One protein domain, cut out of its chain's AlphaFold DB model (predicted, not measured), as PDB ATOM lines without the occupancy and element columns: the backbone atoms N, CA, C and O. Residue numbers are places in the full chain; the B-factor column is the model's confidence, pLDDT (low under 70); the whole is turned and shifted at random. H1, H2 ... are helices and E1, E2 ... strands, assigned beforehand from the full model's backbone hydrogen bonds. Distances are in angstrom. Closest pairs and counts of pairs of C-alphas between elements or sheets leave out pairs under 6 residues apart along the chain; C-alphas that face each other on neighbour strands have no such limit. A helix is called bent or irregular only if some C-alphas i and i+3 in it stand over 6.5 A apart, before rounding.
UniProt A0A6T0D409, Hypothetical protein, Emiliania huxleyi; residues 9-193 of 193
ATOM      1  N   VAL A   9     162.831  50.441 323.663       89.44
ATOM      2  CA  VAL A   9     161.956  49.274 323.539       89.44
ATOM      3  C   VAL A   9     160.671  49.541 324.306       89.44
ATOM      4  O   VAL A   9     160.700  49.817 325.504       89.44
ATOM      5  N   LEU A  10     159.537  49.449 323.617       89.06
ATOM      6  CA  LEU A  10     158.215  49.632 324.202       89.06
ATOM      7  C   LEU A  10     157.331  48.421 323.917       89.06
ATOM      8  O   LEU A  10     157.363  47.844 322.829       89.06
ATOM      9  N   HIS A  11     156.491  48.071 324.889       90.31
ATOM     10  CA  HIS A  11     155.610  46.912 324.808       90.31
ATOM     11  C   HIS A  11     154.154  47.284 325.093       90.31
ATOM     12  O   HIS A  11     153.847  48.028 326.029       90.31
ATOM     13  N   ARG A  12     153.237  46.663 324.353       89.62
ATOM     14  CA  ARG A  12     151.808  46.605 324.670       89.62
ATOM     15  C   ARG A  12     151.436  45.148 324.877       89.62
ATOM     16  O   ARG A  12     151.378  44.375 323.932       89.62
ATOM     17  N   ARG A  13     151.216  44.766 326.136       90.00
ATOM     18  CA  ARG A  13     150.981  43.366 326.497       90.00
ATOM     19  C   ARG A  13     149.518  42.972 326.356       90.00
ATOM     20  O   ARG A  13     148.621  43.702 326.795       90.00
ATOM     21  N   ARG A  14     149.304  41.763 325.840       91.06
ATOM     22  CA  ARG A  14     147.994  41.113 325.872       91.06
ATOM     23  C   ARG A  14     147.632  40.764 327.311       91.06
ATOM     24  O   ARG A  14     148.450  40.218 328.052       91.06
ATOM     25  N   ARG A  15     146.411  41.100 327.720       91.75
ATOM     26  CA  ARG A  15     145.856  40.699 329.015       91.75
ATOM     27  C   ARG A  15     145.031  39.412 328.854       91.75
ATOM     28  O   ARG A  15     144.483  39.183 327.774       91.75
ATOM     29  N   PRO A  16     144.937  38.566 329.897       88.94
ATOM     30  CA  PRO A  16     144.087  37.376 329.865       88.94
ATOM     31  C   PRO A  16     142.624  37.738 329.591       88.94
ATOM     32  O   PRO A  16     142.175  38.809 329.995       88.94
ATOM     33  N   ILE A  17     141.865  36.835 328.963       87.62
ATOM     34  CA  ILE A  17     140.451  37.072 328.617       87.62
ATOM     35  C   ILE A  17     139.558  37.300 329.845       87.62
ATOM     36  O   ILE A  17     138.592  38.044 329.773       87.62
ATOM     37  N   TRP A  18     139.925  36.723 330.990       88.56
ATOM     38  CA  TRP A  18     139.228  36.902 332.267       88.56
ATOM     39  C   TRP A  18     139.394  38.315 332.847       88.56
ATOM     40  O   TRP A  18     138.681  38.702 333.766       88.56
ATOM     41  N   HIS A  19     140.355  39.090 332.337       92.81
ATOM     42  CA  HIS A  19     140.582  40.467 332.751       92.81
ATOM     43  C   HIS A  19     139.750  41.415 331.864       92.81
ATOM     44  O   HIS A  19     139.838  41.302 330.639       92.81
ATOM     45  N   PRO A  20     139.035  42.419 332.412       92.00
ATOM     46  CA  PRO A  20     138.191  43.331 331.624       92.00
ATOM     47  C   PRO A  20     138.923  43.992 330.447       92.00
ATOM     48  O   PRO A  20     138.428  44.033 329.325       92.00
ATOM     49  N   VAL A  21     140.166  44.434 330.670       92.69
ATOM     50  CA  VAL A  21     141.027  44.979 329.602       92.69
ATOM     51  C   VAL A  21     141.315  43.955 328.496       92.69
ATOM     52  O   VAL A  21     141.404  44.343 327.340       92.69
ATOM     53  N   GLY A  22     141.440  42.663 328.811       92.75
ATOM     54  CA  GLY A  22     141.633  41.612 327.806       92.75
ATOM     55  C   GLY A  22     140.414  41.452 326.896       92.75
ATOM     56  O   GLY A  22     140.568  41.333 325.682       92.75
ATOM     57  N   VAL A  23     139.204  41.549 327.455       93.44
ATOM     58  CA  VAL A  23     137.957  41.585 326.670       93.44
ATOM     59  C   VAL A  23     137.924  42.814 325.759       93.44
ATOM     60  O   VAL A  23     137.677  42.687 324.562       93.44
ATOM     61  N   LEU A  24     138.257  43.997 326.288       94.75
ATOM     62  CA  LEU A  24     138.316  45.231 325.496       94.75
ATOM     63  C   LEU A  24     139.364  45.167 324.376       94.75
ATOM     64  O   LEU A  24     139.113  45.666 323.284       94.75
ATOM     65  N   GLN A  25     140.512  44.524 324.615       94.12
ATOM     66  CA  GLN A  25     141.529  44.270 323.589       94.12
ATOM     67  C   GLN A  25     140.969  43.419 322.440       94.12
ATOM     68  O   GLN A  25     141.171  43.761 321.278       94.12
ATOM     69  N   ILE A  26     140.223  42.351 322.751       92.62
ATOM     70  CA  ILE A  26     139.573  41.497 321.742       92.62
ATOM     71  C   ILE A  26     138.540  42.296 320.942       92.62
ATOM     72  O   ILE A  26     138.574  42.273 319.715       92.62
ATOM     73  N   ILE A  27     137.652  43.025 321.624       92.31
ATOM     74  CA  ILE A  27     136.605  43.831 320.976       92.31
ATOM     75  C   ILE A  27     137.232  44.890 320.065       92.31
ATOM     76  O   ILE A  27     136.826  45.020 318.913       92.31
ATOM     77  N   ALA A  28     138.245  45.613 320.550       91.06
ATOM     78  CA  ALA A  28     138.937  46.628 319.766       91.06
ATOM     79  C   ALA A  28     139.618  46.020 318.533       91.06
ATOM     80  O   ALA A  28     139.488  46.567 317.441       91.06
ATOM     81  N   ALA A  29     140.298  44.878 318.679       89.31
ATOM     82  CA  ALA A  29     140.940  44.194 317.561       89.31
ATOM     83  C   ALA A  29     139.929  43.688 316.524       89.31
ATOM     84  O   ALA A  29     140.156  43.879 315.332       89.31
ATOM     85  N   LEU A  30     138.806  43.104 316.960       89.12
ATOM     86  CA  LEU A  30     137.720  42.672 316.075       89.12
ATOM     87  C   LEU A  30     137.098  43.853 315.336       89.12
ATOM     88  O   LEU A  30     136.917  43.790 314.125       89.12
ATOM     89  N   TRP A  31     136.802  44.944 316.039       87.31
ATOM     90  CA  TRP A  31     136.269  46.153 315.423       87.31
ATOM     91  C   TRP A  31     137.244  46.711 314.379       87.31
ATOM     92  O   TRP A  31     136.866  46.931 313.232       87.31
ATOM     93  N   PHE A  32     138.523  46.846 314.734       85.69
ATOM     94  CA  PHE A  32     139.550  47.404 313.855       85.69
ATOM     95  C   PHE A  32     139.864  46.512 312.644       85.69
ATOM     96  O   PHE A  32     140.222  47.029 311.588       85.69
ATOM     97  N   SER A  33     139.729  45.184 312.760       83.50
ATOM     98  CA  SER A  33     139.908  44.244 311.644       83.50
ATOM     99  C   SER A  33     138.654  44.090 310.773       83.50
ATOM    100  O   SER A  33     138.776  43.825 309.578       83.50
ATOM    101  N   SER A  34     137.464  44.338 311.329       85.38
ATOM    102  CA  SER A  34     136.164  44.187 310.651       85.38
ATOM    103  C   SER A  34     135.678  45.455 309.945       85.38
ATOM    104  O   SER A  34     134.513  45.542 309.560       85.38
ATOM    105  N   TYR A  35     136.551  46.442 309.744       82.75
ATOM    106  CA  TYR A  35     136.205  47.725 309.126       82.75
ATOM    107  C   TYR A  35     135.612  47.596 307.707       82.75
ATOM    108  O   TYR A  35     134.823  48.441 307.287       82.75
ATOM    109  N   PHE A  36     135.910  46.497 307.001       81.56
ATOM    110  CA  PHE A  36     135.278  46.131 305.727       81.56
ATOM    111  C   PHE A  36     133.768  45.883 305.827       81.56
ATOM    112  O   PHE A  36     133.079  45.971 304.816       81.56
ATOM    113  N   CYS A  37     133.249  45.578 307.016       85.81
ATOM    114  CA  CYS A  37     131.849  45.227 307.250       85.81
ATOM    115  C   CYS A  37     131.046  46.363 307.903       85.81
ATOM    116  O   CYS A  37     129.851  46.203 308.135       85.81
ATOM    117  N   PHE A  38     131.654  47.516 308.207       85.44
ATOM    118  CA  PHE A  38     130.951  48.615 308.890       85.44
ATOM    119  C   PHE A  38     129.760  49.155 308.097       85.44
ATOM    120  O   PHE A  38     128.760  49.566 308.681       85.44
ATOM    121  N   TRP A  39     129.829  49.097 306.769       86.94
ATOM    122  CA  TRP A  39     128.716  49.500 305.918       86.94
ATOM    123  C   TRP A  39     127.505  48.568 306.042       86.94
ATOM    124  O   TRP A  39     126.381  49.049 305.972       86.94
ATOM    125  N   LEU A  40     127.702  47.268 306.311       90.44
ATOM    126  CA  LEU A  40     126.598  46.338 306.576       90.44
ATOM    127  C   LEU A  40     125.867  46.717 307.864       90.44
ATOM    128  O   LEU A  40     124.642  46.715 307.896       90.44
ATOM    129  N   VAL A  41     126.609  47.104 308.905       89.94
ATOM    130  CA  VAL A  41     126.022  47.579 310.168       89.94
ATOM    131  C   VAL A  41     125.207  48.854 309.938       89.94
ATOM    132  O   VAL A  41     124.084  48.957 310.424       89.94
ATOM    133  N   ALA A  42     125.732  49.800 309.154       90.69
ATOM    134  CA  ALA A  42     125.007  51.017 308.800       90.69
ATOM    135  C   ALA A  42     123.727  50.719 307.995       90.69
ATOM    136  O   ALA A  42     122.676  51.286 308.287       90.69
ATOM    137  N   LEU A  43     123.784  49.797 307.027       92.88
ATOM    138  CA  LEU A  43     122.608  49.381 306.260       92.88
ATOM    139  C   LEU A  43     121.560  48.688 307.130       92.88
ATOM    140  O   LEU A  43     120.377  48.988 306.996       92.88
ATOM    141  N   LEU A  44     121.979  47.802 308.036       95.19
ATOM    142  CA  LEU A  44     121.077  47.160 308.991       95.19
ATOM    143  C   LEU A  44     120.408  48.195 309.897       95.19
ATOM    144  O   LEU A  44     119.202  48.122 310.097       95.19
ATOM    145  N   ALA A  45     121.150  49.197 310.379       94.56
ATOM    146  CA  ALA A  45     120.585  50.277 311.183       94.56
ATOM    147  C   ALA A  45     119.537  51.090 310.403       94.56
ATOM    148  O   ALA A  45     118.443  51.331 310.911       94.56
ATOM    149  N   VAL A  46     119.831  51.465 309.152       95.31
ATOM    150  CA  VAL A  46     118.869  52.158 308.276       95.31
ATOM    151  C   VAL A  46     117.634  51.291 308.029       95.31
ATOM    152  O   VAL A  46     116.513  51.781 308.141       95.31
ATOM    153  N   TRP A  47     117.818  50.000 307.750       96.50
ATOM    154  CA  TRP A  47     116.716  49.061 307.556       96.50
ATOM    155  C   TRP A  47     115.846  48.931 308.811       96.50
ATOM    156  O   TRP A  47     114.625  49.036 308.715       96.50
ATOM    157  N   SER A  48     116.449  48.796 309.996       97.00
ATOM    158  CA  SER A  48     115.727  48.766 311.272       97.00
ATOM    159  C   SER A  48     114.920  50.043 311.509       97.00
ATOM    160  O   SER A  48     113.769  49.954 311.924       97.00
ATOM    161  N   LEU A  49     115.466  51.226 311.199       97.56
ATOM    162  CA  LEU A  49     114.729  52.492 311.319       97.56
ATOM    163  C   LEU A  49     113.499  52.544 310.404       97.56
ATOM    164  O   LEU A  49     112.479  53.112 310.796       97.56
ATOM    165  N   VAL A  50     113.574  51.920 309.226       97.44
ATOM    166  CA  VAL A  50     112.417  51.775 308.332       97.44
ATOM    167  C   VAL A  50     111.364  50.848 308.934       97.44
ATOM    168  O   VAL A  50     110.187  51.202 308.949       97.44
ATOM    169  N   GLN A  51     111.768  49.701 309.488       97.38
ATOM    170  CA  GLN A  51     110.833  48.762 310.127       97.38
ATOM    171  C   GLN A  51     110.143  49.356 311.363       97.38
ATOM    172  O   GLN A  51     108.988  49.047 311.636       97.38
ATOM    173  N   LEU A  52     110.832  50.234 312.094       97.56
ATOM    174  CA  LEU A  52     110.282  50.934 313.257       97.56
ATOM    175  C   LEU A  52     109.405  52.143 312.883       97.56
ATOM    176  O   LEU A  52     108.894  52.816 313.773       97.56
ATOM    177  N   GLY A  53     109.260  52.465 311.591       96.25
ATOM    178  CA  GLY A  53     108.512  53.637 311.123       96.25
ATOM    179  C   GLY A  53     109.187  54.983 311.416       96.25
ATOM    180  O   GLY A  53     108.606  56.029 311.139       96.25
ATOM    181  N   ALA A  54     110.415  54.977 311.943       96.88
ATOM    182  CA  ALA A  54     111.192  56.182 312.238       96.88
ATOM    183  C   ALA A  54     111.780  56.834 310.971       96.88
ATOM    184  O   ALA A  54     112.150  58.007 310.986       96.88
ATOM    185  N   LEU A  55     111.879  56.075 309.876       96.69
ATOM    186  CA  LEU A  55     112.366  56.541 308.583       96.69
ATOM    187  C   LEU A  55     111.513  55.941 307.461       96.69
ATOM    188  O   LEU A  55     111.246  54.746 307.451       96.69
ATOM    189  N   SER A  56     111.101  56.744 306.481       97.50
ATOM    190  CA  SER A  56     110.401  56.193 305.314       97.50
ATOM    191  C   SER A  56     111.369  55.424 304.401       97.50
ATOM    192  O   SER A  56     112.549  55.771 304.291       97.50
ATOM    193  N   ALA A  57     110.876  54.402 303.696       96.62
ATOM    194  CA  ALA A  57     111.694  53.629 302.758       96.62
ATOM    195  C   ALA A  57     112.268  54.494 301.617       96.62
ATOM    196  O   ALA A  57     113.404  54.286 301.192       96.62
ATOM    197  N   SER A  58     111.520  55.500 301.152       97.31
ATOM    198  CA  SER A  58     111.987  56.442 300.130       97.31
ATOM    199  C   SER A  58     113.098  57.346 300.662       97.31
ATOM    200  O   SER A  58     114.121  57.500 299.998       97.31
ATOM    201  N   SER A  59     112.960  57.880 301.879       96.81
ATOM    202  CA  SER A  59     114.026  58.651 302.531       96.81
ATOM    203  C   SER A  59     115.288  57.807 302.728       96.81
ATOM    204  O   SER A  59     116.385  58.277 302.435       96.81
ATOM    205  N   ALA A  60     115.144  56.550 303.158       96.50
ATOM    206  CA  ALA A  60     116.262  55.617 303.277       96.50
ATOM    207  C   ALA A  60     116.965  55.386 301.927       96.50
ATOM    208  O   ALA A  60     118.190  55.482 301.850       96.50
ATOM    209  N   ALA A  61     116.205  55.150 300.854       96.56
ATOM    210  CA  ALA A  61     116.755  54.971 299.510       96.56
ATOM    211  C   ALA A  61     117.511  56.219 299.026       96.56
ATOM    212  O   ALA A  61     118.625  56.102 298.519       96.56
ATOM    213  N   VAL A  62     116.951  57.415 299.238       97.06
ATOM    214  CA  VAL A  62     117.612  58.684 298.896       97.06
ATOM    215  C   VAL A  62     118.924  58.847 299.663       97.06
ATOM    216  O   VAL A  62     119.926  59.207 299.054       97.06
ATOM    217  N   LEU A  63     118.958  58.542 300.965       95.44
ATOM    218  CA  LEU A  63     120.183  58.626 301.770       95.44
ATOM    219  C   LEU A  63     121.270  57.669 301.269       95.44
ATOM    220  O   LEU A  63     122.427  58.069 301.137       95.44
ATOM    221  N   VAL A  64     120.901  56.425 300.950       94.25
ATOM    222  CA  VAL A  64     121.839  55.433 300.404       94.25
ATOM    223  C   VAL A  64     122.376  55.890 299.049       94.25
ATOM    224  O   VAL A  64     123.589  55.896 298.846       94.25
ATOM    225  N   LEU A  65     121.508  56.330 298.135       95.75
ATOM    226  CA  LEU A  65     121.919  56.815 296.815       95.75
ATOM    227  C   LEU A  65     122.785  58.075 296.908       95.75
ATOM    228  O   LEU A  65     123.797  58.171 296.216       95.75
ATOM    229  N   ALA A  66     122.436  59.012 297.790       95.75
ATOM    230  CA  ALA A  66     123.228  60.211 298.038       95.75
ATOM    231  C   ALA A  66     124.621  59.860 298.577       95.75
ATOM    232  O   ALA A  66     125.615  60.420 298.113       95.75
ATOM    233  N   TYR A  67     124.721  58.897 299.499       94.06
ATOM    234  CA  TYR A  67     126.002  58.419 300.018       94.06
ATOM    235  C   TYR A  67     126.852  57.729 298.937       94.06
ATOM    236  O   TYR A  67     128.032  58.047 298.783       94.06
ATOM    237  N   LEU A  68     126.262  56.847 298.125       93.75
ATOM    238  CA  LEU A  68     126.972  56.211 297.010       93.75
ATOM    239  C   LEU A  68     127.439  57.243 295.971       93.75
ATOM    240  O   LEU A  68     128.590  57.206 295.533       93.75
ATOM    241  N   GLY A  69     126.587  58.214 295.629       95.69
ATOM    242  CA  GLY A  69     126.950  59.335 294.761       95.69
ATOM    243  C   GLY A  69     128.095  60.167 295.346       95.69
ATOM    244  O   GLY A  69     129.056  60.490 294.646       95.69
ATOM    245  N   GLN A  70     128.056  60.437 296.654       94.81
ATOM    246  CA  GLN A  70     129.117  61.139 297.373       94.81
ATOM    247  C   GLN A  70     130.458  60.411 297.232       94.81
ATOM    248  O   GLN A  70     131.459  61.077 296.961       94.81
ATOM    249  N   ILE A  71     130.508  59.081 297.377       93.06
ATOM    250  CA  ILE A  71     131.746  58.295 297.205       93.06
ATOM    251  C   ILE A  71     132.353  58.519 295.818       93.06
ATOM    252  O   ILE A  71     133.576  58.636 295.693       93.06
ATOM    253  N   VAL A  72     131.513  58.593 294.783       92.06
ATOM    254  CA  VAL A  72     131.969  58.741 293.397       92.06
ATOM    255  C   VAL A  72     132.446  60.163 293.099       92.06
ATOM    256  O   VAL A  72     133.474  60.334 292.438       92.06
ATOM    257  N   VAL A  73     131.734  61.171 293.604       94.00
ATOM    258  CA  VAL A  73     131.981  62.586 293.291       94.00
ATOM    259  C   VAL A  73     133.067  63.192 294.181       94.00
ATOM    260  O   VAL A  73     133.978  63.857 293.693       94.00
ATOM    261  N   TYR A  74     133.011  62.961 295.494       93.81
ATOM    262  CA  TYR A  74     133.887  63.630 296.453       93.81
ATOM    263  C   TYR A  74     135.091  62.758 296.839       93.81
ATOM    264  O   TYR A  74     134.970  61.739 297.531       93.81
ATOM    265  N   ARG A  75     136.279  63.200 296.395       93.38
ATOM    266  CA  ARG A  75     137.563  62.475 296.458       93.38
ATOM    267  C   ARG A  75     138.593  63.121 297.402       93.38
ATOM    268  O   ARG A  75     139.648  63.567 296.947       93.38
ATOM    269  N   PRO A  76     138.327  63.179 298.719       93.44
ATOM    270  CA  PRO A  76     139.227  63.813 299.685       93.44
ATOM    271  C   PRO A  76     140.601  63.132 299.779       93.44
ATOM    272  O   PRO A  76     141.576  63.784 300.146       93.44
ATOM    273  N   GLN A  77     140.718  61.853 299.402       93.06
ATOM    274  CA  GLN A  77     141.988  61.118 299.396       93.06
ATOM    275  C   GLN A  77     143.039  61.706 298.445       93.06
ATOM    276  O   GLN A  77     144.223  61.418 298.603       93.06
ATOM    277  N   ASN A  78     142.619  62.521 297.471       93.56
ATOM    278  CA  ASN A  78     143.507  63.143 296.492       93.56
ATOM    279  C   ASN A  78     144.068  64.499 296.963       93.56
ATOM    280  O   ASN A  78     144.922  65.069 296.275       93.56
ATOM    281  N   SER A  79     143.589  65.026 298.100       90.75
ATOM    282  CA  SER A  79     144.039  66.290 298.695       90.75
ATOM    283  C   SER A  79     144.591  66.084 300.113       90.75
ATOM    284  O   SER A  79     145.692  65.555 300.266       90.75
ATOM    285  N   THR A  80     143.862  66.523 301.139       88.12
ATOM    286  CA  THR A  80     144.248  66.507 302.550       88.12
ATOM    287  C   THR A  80     143.595  65.372 303.331       88.12
ATOM    288  O   THR A  80     144.036  65.105 304.447       88.12
ATOM    289  N   GLY A  81     142.612  64.657 302.773       89.56
ATOM    290  CA  GLY A  81     141.875  63.596 303.469       89.56
ATOM    291  C   GLY A  81     141.135  64.093 304.719       89.56
ATOM    292  O   GLY A  81     140.825  65.277 304.835       89.56
ATOM    293  N   TRP A  82     140.879  63.190 305.673       91.88
ATOM    294  CA  TRP A  82     140.247  63.509 306.965       91.88
ATOM    295  C   TRP A  82     141.119  63.046 308.145       91.88
ATOM    296  O   TRP A  82     140.716  62.151 308.882       91.88
ATOM    297  N   PRO A  83     142.339  63.588 308.328       90.00
ATOM    298  CA  PRO A  83     143.313  63.070 309.289       90.00
ATOM    299  C   PRO A  83     142.890  63.344 310.738       90.00
ATOM    300  O   PRO A  83     143.356  64.276 311.395       90.00
ATOM    301  N   PHE A  84     142.003  62.511 311.263       90.81
ATOM    302  CA  PHE A  84     141.520  62.610 312.626       90.81
ATOM    303  C   PHE A  84     142.570  62.033 313.563       90.81
ATOM    304  O   PHE A  84     142.630  60.834 313.823       90.81
ATOM    305  N   ALA A  85     143.411  62.912 314.107       86.00
ATOM    306  CA  ALA A  85     144.463  62.518 315.037       86.00
ATOM    307  C   ALA A  85     143.912  61.760 316.256       86.00
ATOM    308  O   ALA A  85     144.561  60.851 316.766       86.00
ATOM    309  N   TRP A  86     142.701  62.095 316.703       87.69
ATOM    310  CA  TRP A  86     142.042  61.375 317.789       87.69
ATOM    311  C   TRP A  86     141.672  59.938 317.405       87.69
ATOM    312  O   TRP A  86     141.560  59.115 318.297       87.69
ATOM    313  N   PHE A  87     141.514  59.603 316.122       89.38
ATOM    314  CA  PHE A  87     141.162  58.254 315.684       89.38
ATOM    315  C   PHE A  87     142.377  57.323 315.765       89.38
ATOM    316  O   PHE A  87     142.407  56.410 316.592       89.38
ATOM    317  N   LEU A  88     143.418  57.603 314.967       88.38
ATOM    318  CA  LEU A  88     144.602  56.741 314.857       88.38
ATOM    319  C   LEU A  88     145.479  56.753 316.119       88.38
ATOM    320  O   LEU A  88     146.166  55.778 316.399       88.38
ATOM    321  N   TYR A  89     145.450  57.830 316.902       88.50
ATOM    322  CA  TYR A  89     146.257  57.961 318.117       88.50
ATOM    323  C   TYR A  89     145.422  57.920 319.405       88.50
ATOM    324  O   TYR A  89     145.841  58.445 320.439       88.50
ATOM    325  N   SER A  90     144.232  57.317 319.348       88.31
ATOM    326  CA  SER A  90     143.422  57.023 320.536       88.31
ATOM    327  C   SER A  90     143.972  55.840 321.335       88.31
ATOM    328  O   SER A  90     144.703  54.989 320.825       88.31
ATOM    329  N   GLY A  91     143.494  55.714 322.578       90.38
ATOM    330  CA  GLY A  91     143.671  54.504 323.382       90.38
ATOM    331  C   GLY A  91     143.003  53.252 322.788       90.38
ATOM    332  O   GLY A  91     143.395  52.144 323.140       90.38
ATOM    333  N   VAL A  92     142.054  53.387 321.847       90.50
ATOM    334  CA  VAL A  92     141.484  52.227 321.131       90.50
ATOM    335  C   VAL A  92     142.573  51.515 320.336       90.50
ATOM    336  O   VAL A  92     142.654  50.290 320.356       90.50
ATOM    337  N   VAL A  93     143.473  52.268 319.703       91.50
ATOM    338  CA  VAL A  93     144.603  51.686 318.974       91.50
ATOM    339  C   VAL A  93     145.591  51.010 319.929       91.50
ATOM    340  O   VAL A  93     146.111  49.946 319.609       91.50
ATOM    341  N   ASP A  94     145.775  51.530 321.146       92.12
ATOM    342  CA  ASP A  94     146.570  50.842 322.175       92.12
ATOM    343  C   ASP A  94     145.952  49.508 322.620       92.12
ATOM    344  O   ASP A  94     146.688  48.566 322.924       92.12
ATOM    345  N   LEU A  95     144.619  49.393 322.632       93.56
ATOM    346  CA  LEU A  95     143.932  48.121 322.876       93.56
ATOM    347  C   LEU A  95     144.185  47.126 321.735       93.56
ATOM    348  O   LEU A  95     144.483  45.964 322.006       93.56
ATOM    349  N   VAL A  96     144.142  47.583 320.478       92.06
ATOM    350  CA  VAL A  96     144.489  46.757 319.306       92.06
ATOM    351  C   VAL A  96     145.937  46.267 319.407       92.06
ATOM    352  O   VAL A  96     146.196  45.070 319.313       92.06
ATOM    353  N   LEU A  97     146.886  47.167 319.680       91.31
ATOM    354  CA  LEU A  97     148.301  46.819 319.859       91.31
ATOM    355  C   LEU A  97     148.509  45.855 321.035       91.31
ATOM    356  O   LEU A  97     149.312  44.929 320.947       91.31
ATOM    357  N   GLY A  98     147.752  46.033 322.120       92.56
ATOM    358  CA  GLY A  98     147.741  45.116 323.256       92.56
ATOM    359  C   GLY A  98     147.243  43.721 322.887       92.56
ATOM    360  O   GLY A  98     147.873  42.742 323.279       92.56
ATOM    361  N   TYR A  99     146.169  43.609 322.100       92.12
ATOM    362  CA  TYR A  99     145.661  42.318 321.620       92.12
ATOM    363  C   TYR A  99     146.727  41.529 320.851       92.12
ATOM    364  O   TYR A  99     146.913  40.339 321.107       92.12
ATOM    365  N   TYR A 100     147.465  42.202 319.962       89.31
ATOM    366  CA  TYR A 100     148.546  41.597 319.175       89.31
ATOM    367  C   TYR A 100     149.863  41.427 319.943       89.31
ATOM    368  O   TYR A 100     150.841  40.957 319.369       89.31
ATOM    369  N   ASN A 101     149.903  41.781 321.233       91.12
ATOM    370  CA  ASN A 101     151.115  41.755 322.052       91.12
ATOM    371  C   ASN A 101     152.283  42.534 321.406       91.12
ATOM    372  O   ASN A 101     153.421  42.061 321.360       91.12
ATOM    373  N   ALA A 102     151.980  43.709 320.847       89.25
ATOM    374  CA  ALA A 102     152.907  44.484 320.038       89.25
ATOM    375  C   ALA A 102     154.164  44.899 320.818       89.25
ATOM    376  O   ALA A 102     154.096  45.368 321.958       89.25
ATOM    377  N   THR A 103     155.314  44.779 320.157       89.44
ATOM    378  CA  THR A 103     156.596  45.314 320.619       89.44
ATOM    379  C   THR A 103     157.139  46.242 319.549       89.44
ATOM    380  O   THR A 103     157.211  45.861 318.383       89.44
ATOM    381  N   CYS A 104     157.507  47.455 319.945       87.69
ATOM    382  CA  CYS A 104     158.131  48.423 319.059       87.69
ATOM    383  C   CYS A 104     159.529  48.745 319.570       87.69
ATOM    384  O   CYS A 104     159.720  49.013 320.758       87.69
ATOM    385  N   ILE A 105     160.495  48.704 318.659       89.88
ATOM    386  CA  ILE A 105     161.900  48.970 318.936       89.88
ATOM    387  C   ILE A 105     162.303  50.133 318.039       89.88
ATOM    388  O   ILE A 105     162.177  50.041 316.818       89.88
ATOM    389  N   ARG A 106     162.750  51.237 318.641       90.00
ATOM    390  CA  ARG A 106     163.385  52.335 317.912       90.00
ATOM    391  C   ARG A 106     164.889  52.125 317.965       90.00
ATOM    392  O   ARG A 106     165.498  52.308 319.021       90.00
ATOM    393  N   GLU A 107     165.447  51.738 316.828       89.06
ATOM    394  CA  GLU A 107     166.886  51.612 316.625       89.06
ATOM    395  C   GLU A 107     167.477  52.977 316.252       89.06
ATOM    396  O   GLU A 107     166.913  53.710 315.436       89.06
ATOM    397  N   GLY A 108     168.600  53.340 316.872       86.31
ATOM    398  CA  GLY A 108     169.275  54.618 316.634       86.31
ATOM    399  C   GLY A 108     168.732  55.798 317.460       86.31
ATOM    400  O   GLY A 108     167.992  55.608 318.432       86.31
ATOM    401  N   PRO A 109     169.136  57.043 317.141       86.94
ATOM    402  CA  PRO A 109     168.726  58.236 317.880       86.94
ATOM    403  C   PRO A 109     167.262  58.628 317.605       86.94
ATOM    404  O   PRO A 109     166.662  58.163 316.630       86.94
ATOM    405  N   PRO A 110     166.633  59.436 318.482       87.25
ATOM    406  CA  PRO A 110     165.301  59.977 318.221       87.25
ATOM    407  C   PRO A 110     165.282  60.774 316.915       87.25
ATOM    408  O   PRO A 110     166.279  61.398 316.553       87.25
ATOM    409  N   LEU A 111     164.142  60.768 316.225       89.69
ATOM    410  CA  LEU A 111     163.944  61.630 315.063       89.69
ATOM    411  C   LEU A 111     163.874  63.099 315.506       89.69
ATOM    412  O   LEU A 111     163.328  63.400 316.568       89.69
ATOM    413  N   ASP A 112     164.407  63.998 314.683       90.44
ATOM    414  CA  ASP A 112     164.253  65.443 314.844       90.44
ATOM    415  C   ASP A 112     162.775  65.825 314.634       90.44
ATOM    416  O   ASP A 112     162.238  65.598 313.549       90.44
ATOM    417  N   PRO A 113     162.092  66.428 315.623       87.31
ATOM    418  CA  PRO A 113     160.698  66.844 315.479       87.31
ATOM    419  C   PRO A 113     160.438  67.825 314.325       87.31
ATOM    420  O   PRO A 113     159.303  67.917 313.869       87.31
ATOM    421  N   GLN A 114     161.459  68.557 313.860       87.81
ATOM    422  CA  GLN A 114     161.358  69.497 312.733       87.81
ATOM    423  C   GLN A 114     161.708  68.859 311.379       87.81
ATOM    424  O   GLN A 114     161.600  69.499 310.329       87.81
ATOM    425  N   GLY A 115     162.125  67.591 311.385       88.06
ATOM    426  CA  GLY A 115     162.493  66.857 310.186       88.06
ATOM    427  C   GLY A 115     161.292  66.522 309.304       88.06
ATOM    428  O   GLY A 115     160.155  66.412 309.754       88.06
ATOM    429  N   ARG A 116     161.544  66.294 308.013       88.69
ATOM    430  CA  ARG A 116     160.549  65.759 307.073       88.69
ATOM    431  C   ARG A 116     160.918  64.321 306.753       88.69
ATOM    432  O   ARG A 116     162.029  64.056 306.305       88.69
ATOM    433  N   TYR A 117     159.986  63.404 306.992       91.62
ATOM    434  CA  TYR A 117     160.272  61.972 306.977       91.62
ATOM    435  C   TYR A 117     159.399  61.234 305.976       91.62
ATOM    436  O   TYR A 117     158.186  61.453 305.904       91.62
ATOM    437  N   LEU A 118     160.040  60.321 305.252       91.06
ATOM    438  CA  LEU A 118     159.393  59.279 304.476       91.06
ATOM    439  C   LEU A 118     159.677  57.940 305.158       91.06
ATOM    440  O   LEU A 118     160.813  57.474 305.189       91.06
ATOM    441  N   PHE A 119     158.636  57.337 305.708       89.06
ATOM    442  CA  PHE A 119     158.665  56.019 306.314       89.06
ATOM    443  C   PHE A 119     158.334  54.963 305.261       89.06
ATOM    444  O   PHE A 119     157.364  55.096 304.510       89.06
ATOM    445  N   ALA A 120     159.120  53.893 305.245       85.88
ATOM    446  CA  ALA A 120     158.802  52.669 304.530       85.88
ATOM    447  C   ALA A 120     158.345  51.617 305.543       85.88
ATOM    448  O   ALA A 120     158.980  51.456 306.586       85.88
ATOM    449  N   MET A 121     157.251  50.907 305.257       80.19
ATOM    450  CA  MET A 121     156.789  49.809 306.110       80.19
ATOM    451  C   MET A 121     156.723  48.488 305.347       80.19
ATOM    452  O   MET A 121     156.162  48.419 304.254       80.19
ATOM    453  N   SER A 122     157.244  47.437 305.981       78.81
ATOM    454  CA  SER A 122     157.155  46.048 305.541       78.81
ATOM    455  C   SER A 122     157.006  45.124 306.764       78.81
ATOM    456  O   SER A 122     157.686  45.361 307.763       78.81
ATOM    457  N   PRO A 123     156.141  44.092 306.730       71.00
ATOM    458  CA  PRO A 123     155.226  43.752 305.640       71.00
ATOM    459  C   PRO A 123     154.019  44.698 305.578       71.00
ATOM    460  O   PRO A 123     153.532  45.198 306.595       71.00
ATOM    461  N   HIS A 124     153.490  44.909 304.372       62.69
ATOM    462  CA  HIS A 124     152.209  45.581 304.184       62.69
ATOM    463  C   HIS A 124     151.089  44.539 304.293       62.69
ATOM    464  O   HIS A 124     150.766  43.827 303.349       62.69
ATOM    465  N   GLY A 125     150.528  44.356 305.484       58.53
ATOM    466  CA  GLY A 125     149.371  43.474 305.628       58.53
ATOM    467  C   GLY A 125     148.141  44.046 304.912       58.53
ATOM    468  O   GLY A 125     147.981  45.258 304.780       58.53
ATOM    469  N   ILE A 126     147.236  43.158 304.495       56.28
ATOM    470  CA  ILE A 126     145.938  43.493 303.872       56.28
ATOM    471  C   ILE A 126     145.005  44.221 304.866       56.28
ATOM    472  O   ILE A 126     144.056  44.908 304.485       56.28
ATOM    473  N   PHE A 127     145.280  44.102 306.165       56.84
ATOM    474  CA  PHE A 127     144.425  44.625 307.220       56.84
ATOM    475  C   PHE A 127     144.886  45.996 307.715       56.84
ATOM    476  O   PHE A 127     146.073  46.234 307.938       56.84
ATOM    477  N   GLY A 128     143.918  46.874 308.005       59.97
ATOM    478  CA  GLY A 128     144.146  48.180 308.629       59.97
ATOM    479  C   GLY A 128     144.978  48.118 309.916       59.97
ATOM    480  O   GLY A 128     145.576  49.124 310.278       59.97
ATOM    481  N   VAL A 129     145.099  46.938 310.545       62.28
ATOM    482  CA  VAL A 129     145.983  46.605 311.680       62.28
ATOM    483  C   VAL A 129     147.411  47.111 311.489       62.28
ATOM    484  O   VAL A 129     148.007  47.608 312.438       62.28
ATOM    485  N   CYS A 130     147.958  47.072 310.276       71.88
ATOM    486  CA  CYS A 130     149.312  47.563 310.028       71.88
ATOM    487  C   CYS A 130     149.445  49.066 310.333       71.88
ATOM    488  O   CYS A 130     150.480  49.521 310.810       71.88
ATOM    489  N   ARG A 131     148.359  49.830 310.161       78.25
ATOM    490  CA  ARG A 131     148.304  51.260 310.495       78.25
ATOM    491  C   ARG A 131     148.342  51.491 312.003       78.25
ATOM    492  O   ARG A 131     148.897  52.499 312.434       78.25
ATOM    493  N   ALA A 132     147.823  50.557 312.808       75.44
ATOM    494  CA  ALA A 132     147.856  50.656 314.269       75.44
ATOM    495  C   ALA A 132     149.289  50.803 314.806       75.44
ATOM    496  O   ALA A 132     149.496  51.516 315.781       75.44
ATOM    497  N   PHE A 133     150.286  50.207 314.139       75.62
ATOM    498  CA  PHE A 133     151.699  50.313 314.527       75.62
ATOM    499  C   PHE A 133     152.306  51.706 314.316       75.62
ATOM    500  O   PHE A 133     153.302  52.036 314.953       75.62
ATOM    501  N   SER A 134     151.685  52.540 313.481       77.88
ATOM    502  CA  SER A 134     152.001  53.975 313.378       77.88
ATOM    503  C   SER A 134     151.076  54.882 314.185       77.88
ATOM    504  O   SER A 134     151.096  56.100 314.037       77.88
ATOM    505  N   GLY A 135     150.211  54.274 314.988       83.25
ATOM    506  CA  GLY A 135     149.218  54.948 315.795       83.25
ATOM    507  C   GLY A 135     149.403  54.662 317.278       83.25
ATOM    508  O   GLY A 135     150.459  54.238 317.754       83.25
ATOM    509  N   GLY A 136     148.329  54.914 318.020       86.00
ATOM    510  CA  GLY A 136     148.283  54.760 319.466       86.00
ATOM    511  C   GLY A 136     149.317  55.624 320.185       86.00
ATOM    512  O   GLY A 136     149.919  56.549 319.631       86.00
ATOM    513  N   SER A 137     149.532  55.323 321.459       88.12
ATOM    514  CA  SER A 137     150.530  56.038 322.250       88.12
ATOM    515  C   SER A 137     151.935  55.453 322.107       88.12
ATOM    516  O   SER A 137     152.888  56.150 322.442       88.12
ATOM    517  N   LEU A 138     152.093  54.228 321.581       88.19
ATOM    518  CA  LEU A 138     153.416  53.663 321.277       88.19
ATOM    519  C   LEU A 138     154.171  54.520 320.257       88.19
ATOM    520  O   LEU A 138     155.316  54.888 320.504       88.19
ATOM    521  N   TRP A 139     153.519  54.896 319.155       88.75
ATOM    522  CA  TRP A 139     154.142  55.757 318.153       88.75
ATOM    523  C   TRP A 139     154.535  57.116 318.736       88.75
ATOM    524  O   TRP A 139     155.671  57.556 318.570       88.75
ATOM    525  N   ARG A 140     153.634  57.743 319.504       88.75
ATOM    526  CA  ARG A 140     153.899  59.038 320.151       88.75
ATOM    527  C   ARG A 140     155.064  58.990 321.138       88.75
ATOM    528  O   ARG A 140     155.823  59.944 321.233       88.75
ATOM    529  N   GLN A 141     155.230  57.885 321.861       89.12
ATOM    530  CA  GLN A 141     156.364  57.704 322.772       89.12
ATOM    531  C   GLN A 141     157.695  57.526 322.025       89.12
ATOM    532  O   GLN A 141     158.735  57.916 322.545       89.12
ATOM    533  N   MET A 142     157.677  56.955 320.816       88.62
ATOM    534  CA  MET A 142     158.890  56.757 320.014       88.62
ATOM    535  C   MET A 142     159.296  57.993 319.212       88.62
ATOM    536  O   MET A 142     160.488  58.290 319.126       88.62
ATOM    537  N   TYR A 143     158.319  58.675 318.613       89.12
ATOM    538  CA  TYR A 143     158.538  59.689 317.578       89.12
ATOM    539  C   TYR A 143     157.850  61.030 317.877       89.12
ATOM    540  O   TYR A 143     157.778  61.900 317.011       89.12
ATOM    541  N   GLY A 144     157.341  61.221 319.098       87.75
ATOM    542  CA  GLY A 144     156.722  62.475 319.522       87.75
ATOM    543  C   GLY A 144     155.465  62.804 318.717       87.75
ATOM    544  O   GLY A 144     154.542  61.993 318.626       87.75
ATOM    545  N   ASP A 145     155.425  64.008 318.144       86.69
ATOM    546  CA  ASP A 145     154.277  64.500 317.370       86.69
ATOM    547  C   ASP A 145     154.398  64.266 315.854       86.69
ATOM    548  O   ASP A 145     153.605  64.793 315.075       86.69
ATOM    549  N   ILE A 146     155.362  63.452 315.412       89.94
ATOM    550  CA  ILE A 146     155.478  63.068 314.002       89.94
ATOM    551  C   ILE A 146     154.264  62.215 313.632       89.94
ATOM    552  O   ILE A 146     154.115  61.090 314.108       89.94
ATOM    553  N   ARG A 147     153.396  62.737 312.763       89.25
ATOM    554  CA  ARG A 147     152.162  62.062 312.334       89.25
ATOM    555  C   ARG A 147     152.229  61.699 310.851       89.25
ATOM    556  O   ARG A 147     151.867  62.533 310.018       89.25
ATOM    557  N   PRO A 148     152.680  60.485 310.489       89.44
ATOM    558  CA  PRO A 148     152.746  60.085 309.091       89.44
ATOM    559  C   PRO A 148     151.360  59.957 308.453       89.44
ATOM    560  O   PRO A 148     150.406  59.459 309.056       89.44
ATOM    561  N   ARG A 149     151.271  60.375 307.190       89.94
ATOM    562  CA  ARG A 149     150.137  60.137 306.297       89.94
ATOM    563  C   ARG A 149     150.366  58.849 305.526       89.94
ATOM    564  O   ARG A 149     151.421  58.656 304.927       89.94
ATOM    565  N   TRP A 150     149.365  57.984 305.517       87.75
ATOM    566  CA  TRP A 150     149.465  56.664 304.903       87.75
ATOM    567  C   TRP A 150     149.123  56.687 303.420       87.75
ATOM    568  O   TRP A 150     148.027  57.098 303.057       87.75
ATOM    569  N   GLY A 151     149.997  56.170 302.563       88.56
ATOM    570  CA  GLY A 151     149.614  55.831 301.192       88.56
ATOM    571  C   GLY A 151     148.779  54.548 301.178       88.56
ATOM    572  O   GLY A 151     149.271  53.498 301.578       88.56
ATOM    573  N   SER A 152     147.531  54.608 300.713       87.19
ATOM    574  CA  SER A 152     146.656  53.440 300.538       87.19
ATOM    575  C   SER A 152     146.347  53.206 299.060       87.19
ATOM    576  O   SER A 152     146.359  54.138 298.256       87.19
ATOM    577  N   PHE A 153     146.035  51.962 298.694       85.88
ATOM    578  CA  PHE A 153     145.605  51.640 297.334       85.88
ATOM    579  C   PHE A 153     144.275  52.338 297.003       85.88
ATOM    580  O   PHE A 153     143.381  52.411 297.851       85.88
ATOM    581  N   GLY A 154     144.133  52.825 295.767       85.56
ATOM    582  CA  GLY A 154     143.009  53.677 295.362       85.56
ATOM    583  C   GLY A 154     141.630  53.041 295.557       85.56
ATOM    584  O   GLY A 154     140.693  53.718 295.979       85.56
ATOM    585  N   GLY A 155     141.511  51.724 295.345       86.00
ATOM    586  CA  GLY A 155     140.256  50.978 295.515       86.00
ATOM    587  C   GLY A 155     139.666  51.051 296.929       86.00
ATOM    588  O   GLY A 155     138.446  51.047 297.079       86.00
ATOM    589  N   ALA A 156     140.498  51.225 297.964       87.81
ATOM    590  CA  ALA A 156     140.036  51.388 299.343       87.81
ATOM    591  C   ALA A 156     139.090  52.592 299.499       87.81
ATOM    592  O   ALA A 156     138.177  52.570 300.317       87.81
ATOM    593  N   PHE A 157     139.258  53.634 298.682       91.06
ATOM    594  CA  PHE A 157     138.456  54.855 298.760       91.06
ATOM    595  C   PHE A 157     137.130  54.784 297.990       91.06
ATOM    596  O   PHE A 157     136.443  55.797 297.869       91.06
ATOM    597  N   PHE A 158     136.775  53.610 297.467       91.25
ATOM    598  CA  PHE A 158     135.497  53.344 296.800       91.25
ATOM    599  C   PHE A 158     134.624  52.355 297.576       91.25
ATOM    600  O   PHE A 158     133.454  52.196 297.244       91.25
ATOM    601  N   ILE A 159     135.175  51.705 298.602       89.50
ATOM    602  CA  ILE A 159     134.458  50.726 299.414       89.50
ATOM    603  C   ILE A 159     133.908  51.443 300.658       89.50
ATOM    604  O   ILE A 159     134.700  51.982 301.441       89.50
ATOM    605  N   PRO A 160     132.579  51.452 300.868       90.62
ATOM    606  CA  PRO A 160     131.964  51.974 302.085       90.62
ATOM    607  C   PRO A 160     132.572  51.395 303.369       90.62
ATOM    608  O   PRO A 160     132.873  50.205 303.451       90.62
ATOM    609  N   GLY A 161     132.766  52.227 304.389       87.75
ATOM    610  CA  GLY A 161     133.406  51.851 305.652       87.75
ATOM    611  C   GLY A 161     134.934  51.835 305.559       87.75
ATOM    612  O   GLY A 161     135.607  52.472 306.370       87.75
ATOM    613  N   VAL A 162     135.496  51.186 304.533       88.50
ATOM    614  CA  VAL A 162     136.948  51.187 304.266       88.50
ATOM    615  C   VAL A 162     137.449  52.583 303.931       88.50
ATOM    616  O   VAL A 162     138.505  52.995 304.426       88.50
ATOM    617  N   ARG A 163     136.690  53.315 303.116       91.31
ATOM    618  CA  ARG A 163     136.984  54.692 302.734       91.31
ATOM    619  C   ARG A 163     137.071  55.586 303.964       91.31
ATOM    620  O   ARG A 163     138.099  56.226 304.171       91.31
ATOM    621  N   GLU A 164     136.024  55.608 304.782       91.06
ATOM    622  CA  GLU A 164     135.924  56.441 305.981       91.06
ATOM    623  C   GLU A 164     137.023  56.070 306.974       91.06
ATOM    624  O   GLU A 164     137.774  56.937 307.408       91.06
ATOM    625  N   PHE A 165     137.202  54.778 307.256       89.62
ATOM    626  CA  PHE A 165     138.258  54.298 308.143       89.62
ATOM    627  C   PHE A 165     139.652  54.729 307.665       89.62
ATOM    628  O   PHE A 165     140.478  55.189 308.457       89.62
ATOM    629  N   SER A 166     139.920  54.617 306.361       90.06
ATOM    630  CA  SER A 166     141.204  55.007 305.775       90.06
ATOM    631  C   SER A 166     141.416  56.515 305.846       90.06
ATOM    632  O   SER A 166     142.467  56.955 306.308       90.06
ATOM    633  N   LEU A 167     140.416  57.313 305.467       91.81
ATOM    634  CA  LEU A 167     140.489  58.771 305.525       91.81
ATOM    635  C   LEU A 167     140.670  59.277 306.960       91.81
ATOM    636  O   LEU A 167     141.581  60.070 307.183       91.81
ATOM    637  N   CYS A 168     139.885  58.760 307.917       91.56
ATOM    638  CA  CYS A 168     139.970  59.072 309.350       91.56
ATOM    639  C   CYS A 168     141.335  58.703 309.945       91.56
ATOM    640  O   CYS A 168     141.848  59.396 310.820       91.56
ATOM    641  N   SER A 169     141.960  57.643 309.426       88.88
ATOM    642  CA  SER A 169     143.329  57.238 309.776       88.88
ATOM    643  C   SER A 169     144.408  58.087 309.085       88.88
ATOM    644  O   SER A 169     145.588  57.765 309.165       88.88
ATOM    645  N   GLY A 170     144.033  59.144 308.358       90.12
ATOM    646  CA  GLY A 170     144.961  60.012 307.635       90.12
ATOM    647  C   GLY A 170     145.530  59.404 306.353       90.12
ATOM    648  O   GLY A 170     146.570  59.869 305.882       90.12
ATOM    649  N   CYS A 171     144.873  58.404 305.761       90.88
ATOM    650  CA  CYS A 171     145.313  57.850 304.485       90.88
ATOM    651  C   CYS A 171     145.055  58.819 303.324       90.88
ATOM    652  O   CYS A 171     144.082  59.578 303.317       90.88
ATOM    653  N   LEU A 172     145.922  58.731 302.327       93.19
ATOM    654  CA  LEU A 172     145.845  59.369 301.024       93.19
ATOM    655  C   LEU A 172     145.956  58.292 299.945       93.19
ATOM    656  O   LEU A 172     146.390  57.167 300.208       93.19
ATOM    657  N   ASP A 173     145.564  58.639 298.728       92.31
ATOM    658  CA  ASP A 173     145.839  57.785 297.581       92.31
ATOM    659  C   ASP A 173     147.358  57.657 297.361       92.31
ATOM    660  O   ASP A 173     148.096  58.640 297.427       92.31
ATOM    661  N   ALA A 174     147.838  56.431 297.145       90.31
ATOM    662  CA  ALA A 174     149.263  56.141 296.990       90.31
ATOM    663  C   ALA A 174     149.839  56.546 295.616       90.31
ATOM    664  O   ALA A 174     151.009  56.265 295.341       90.31
ATOM    665  N   SER A 175     149.053  57.179 294.738       90.69
ATOM    666  CA  SER A 175     149.556  57.691 293.468       90.69
ATOM    667  C   SER A 175     150.608  58.777 293.681       90.69
ATOM    668  O   SER A 175     150.505  59.657 294.539       90.69
ATOM    669  N   ARG A 176     151.632  58.733 292.827       91.62
ATOM    670  CA  ARG A 176     152.738  59.691 292.804       91.62
ATOM    671  C   ARG A 176     152.302  61.164 292.934       91.62
ATOM    672  O   ARG A 176     152.816  61.814 293.840       91.62
ATOM    673  N   PRO A 177     151.352  61.699 292.137       93.94
ATOM    674  CA  PRO A 177     150.976  63.112 292.234       93.94
ATOM    675  C   PRO A 177     150.350  63.485 293.584       93.94
ATOM    676  O   PRO A 177     150.503  64.614 294.047       93.94
ATOM    677  N   VAL A 178     149.638  62.564 294.239       93.88
ATOM    678  CA  VAL A 178     149.042  62.823 295.556       93.88
ATOM    679  C   VAL A 178     150.129  62.878 296.627       93.88
ATOM    680  O   VAL A 178     150.142  63.815 297.429       93.88
ATOM    681  N   LEU A 179     151.075  61.937 296.593       91.75
ATOM    682  CA  LEU A 179     152.196  61.892 297.534       91.75
ATOM    683  C   LEU A 179     153.161  63.071 297.345       91.75
ATOM    684  O   LEU A 179     153.553  63.690 298.329       91.75
ATOM    685  N   GLU A 180     153.492  63.447 296.108       93.38
ATOM    686  CA  GLU A 180     154.329  64.623 295.822       93.38
ATOM    687  C   GLU A 180     153.687  65.910 296.355       93.38
ATOM    688  O   GLU A 180     154.357  66.716 297.001       93.38
ATOM    689  N   ARG A 181     152.367  66.075 296.183       94.44
ATOM    690  CA  ARG A 181     151.638  67.206 296.778       94.44
ATOM    691  C   ARG A 181     151.670  67.183 298.305       94.44
ATOM    692  O   ARG A 181     151.747  68.245 298.910       94.44
ATOM    693  N   ALA A 182     151.594  66.012 298.932       92.88
ATOM    694  CA  ALA A 182     151.683  65.892 300.387       92.88
ATOM    695  C   ALA A 182     153.087  66.246 300.911       92.88
ATOM    696  O   ALA A 182     153.208  67.028 301.854       92.88
ATOM    697  N   ILE A 183     154.142  65.777 300.236       92.06
ATOM    698  CA  ILE A 183     155.536  66.147 300.538       92.06
ATOM    699  C   ILE A 183     155.734  67.658 300.391       92.06
ATOM    700  O   ILE A 183     156.338  68.289 301.260       92.06
ATOM    701  N   ALA A 184     155.193  68.257 299.326       93.06
ATOM    702  CA  ALA A 184     155.277  69.697 299.093       93.06
ATOM    703  C   ALA A 184     154.601  70.515 300.210       93.06
ATOM    704  O   ALA A 184     155.092  71.584 300.566       93.06
ATOM    705  N   ARG A 185     153.529  69.990 300.821       91.94
ATOM    706  CA  ARG A 185     152.883  70.584 302.007       91.94
ATOM    707  C   ARG A 185     153.676  70.395 303.306       91.94
ATOM    708  O   ARG A 185     153.281  70.940 304.330       91.94
ATOM    709  N   GLY A 186     154.778  69.646 303.279       89.44
ATOM    710  CA  GLY A 186     155.584  69.336 304.460       89.44
ATOM    711  C   GLY A 186     155.018  68.204 305.317       89.44
ATOM    712  O   GLY A 186     155.413  68.072 306.470       89.44
ATOM    713  N   GLU A 187     154.104  67.388 304.785       90.75
ATOM    714  CA  GLU A 187     153.546  66.246 305.511       90.75
ATOM    715  C   GLU A 187     154.563  65.092 305.578       90.75
ATOM    716  O   GLU A 187     155.234  64.779 304.592       90.75
ATOM    717  N   HIS A 188     154.649  64.414 306.726       89.94
ATOM    718  CA  HIS A 188     155.384  63.149 306.824       89.94
ATOM    719  C   HIS A 188     154.584  62.051 306.124       89.94
ATOM    720  O   HIS A 188     153.365  61.976 306.286       89.94
ATOM    721  N   LEU A 189     155.250  61.163 305.392       87.69
ATOM    722  CA  LEU A 189     154.584  60.101 304.639       87.69
ATOM    723  C   LEU A 189     155.004  58.723 305.127       87.69
ATOM    724  O   LEU A 189     156.174  58.503 305.403       87.69
ATOM    725  N   ALA A 190     154.065  57.785 305.166       81.69
ATOM    726  CA  ALA A 190     154.327  56.358 305.281       81.69
ATOM    727  C   ALA A 190     153.837  55.660 304.010       81.69
ATOM    728  O   ALA A 190     152.647  55.701 303.684       81.69
ATOM    729  N   ARG A 191     154.762  55.038 303.274       70.75
ATOM    730  CA  ARG A 191     154.476  54.309 302.036       70.75
ATOM    731  C   ARG A 191     154.838  52.832 302.190       70.75
ATOM    732  O   ARG A 191     155.781  52.472 302.893       70.75
ATOM    733  N   PHE A 192     154.095  51.986 301.490       62.22
ATOM    734  CA  PHE A 192     154.488  50.606 301.243       62.22
ATOM    735  C   PHE A 192     155.576  50.562 300.163       62.22
ATOM    736  O   PHE A 192     155.445  51.228 299.128       62.22
ATOM    737  N   GLY A 193     156.654  49.838 300.459       41.31
ATOM    738  CA  GLY A 193     157.655  49.433 299.470       41.31
ATOM    739  C   GLY A 193     157.142  48.296 298.604       41.31
ATOM    740  O   GLY A 193     156.303  47.514 299.112       41.31
TER     741      GLY A 193
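This is residues 9 to 193 of the 193 residues of the protein "Hypothetical protein" of Emiliania huxleyi (UniProt A0A6T0D409). What does one see first? A small twisted sheet, E3 E6 E4 E5, has H9 over one face and H10 over the other; next to it H1, H6 and H7 gather round H5, with the strand pair E1 E2 near H7. A long, open helical hairpin, H2 and H3, reaches away and makes one end of the longest axis. What is it built of? The printed part has 185 residues, with ten named helices and six named strands, in the order E1 H1 H2 H3 H4 H5 E2 E3 H6 H7 E4 H8 H9 E5 H10 E6, class mixed; the four-strand sheet is parallel, E1 and E2 antiparallel. It is compact, radius of gyration of the C-alphas 18.5 A, but flat, 60 by 49 by 24 A.

What surrounds the first strand and helix? E1, residues 9 to 11, is antiparallel to E2, residues 103 to 106, with N 10 and O 104 2.9 A apart. The hub H5, residues 91 to 99, touches H1, residues 20 to 33, about perpendicular at 83 degrees, closest C-alphas Leu 95 and Gln 25, 4.6 A. H5 also touches H6, residues 129 to 132, Val 93 to Ala 132 5.8 A between C-alphas, and H7, residues 136 to 143, Val 93 to Gly 136 4.8 A. How do the long helices sit? H2, residues 35 to 51, irregular with C-alphas 36 and 39 7.4 A apart, forms a hairpin with H3, residues 57 to 73, at a shallow tilt of 26 degrees, opposite ways; the closest C-alphas are Val 50 and Ala 57, 5.9 A. H4, residues 85 to 88, is close but not clearly touching H9, residues 162 to 168, at 6.5 A between C-alphas 87 and 168. What makes the sheet? E3, residues 118 to 121, E6, 189 to 192, E4, 149 to 152, and E5, 171 to 173, are parallel neighbours in that order; N 119 to O 189 is 2.7 A, N 190 to O 149 2.8 A, N 172 to O 150 2.8 A. H9 is over E5 at a height of 9.4 A, and H10, residues 176 to 184, over E4 at 9.2 A on the opposite face. H8, residues 154 to 158, only grazes the sheet, and E4, H8 H9, E5 is a strand-helix-strand unit, parallel neighbour strands joined through helices, with a right-handed crossover. Are the helix backbones complete? Every O i to N i+4 pair is within hydrogen-bond range in H1, H3, H5, H9 and H10, but 11 of 13 in H2, 3 of 4 in H7 and 0 of 1 in H8, where 2 of 2 O i to N i+3 pairs are; H4 and H6 are too short.

Where are the anchors? E1, residues 9 to 11, begins at C-alpha 9, (161.956, 49.274, 323.539), and E6, residues 189 to 192, ends at C-alpha 192, (154.488, 50.606, 301.243). How long are the longer helices? From first to last C-alpha, H1 measures 20.1 A, H2 25.4 A and H3 24.1 A.

How large is it, and is it cut? The two C-alphas farthest apart, those of Gly 53 and Gly 108, are 61.0 A apart, and the printed part has no cut. Which links are long, and where is confidence low? The links H3 to H4 and E2 to E3 are long, 11 residues each; the model's mean pLDDT over the printed part is 88.6, with residues 124 to 129 and 192 to 193 under 70.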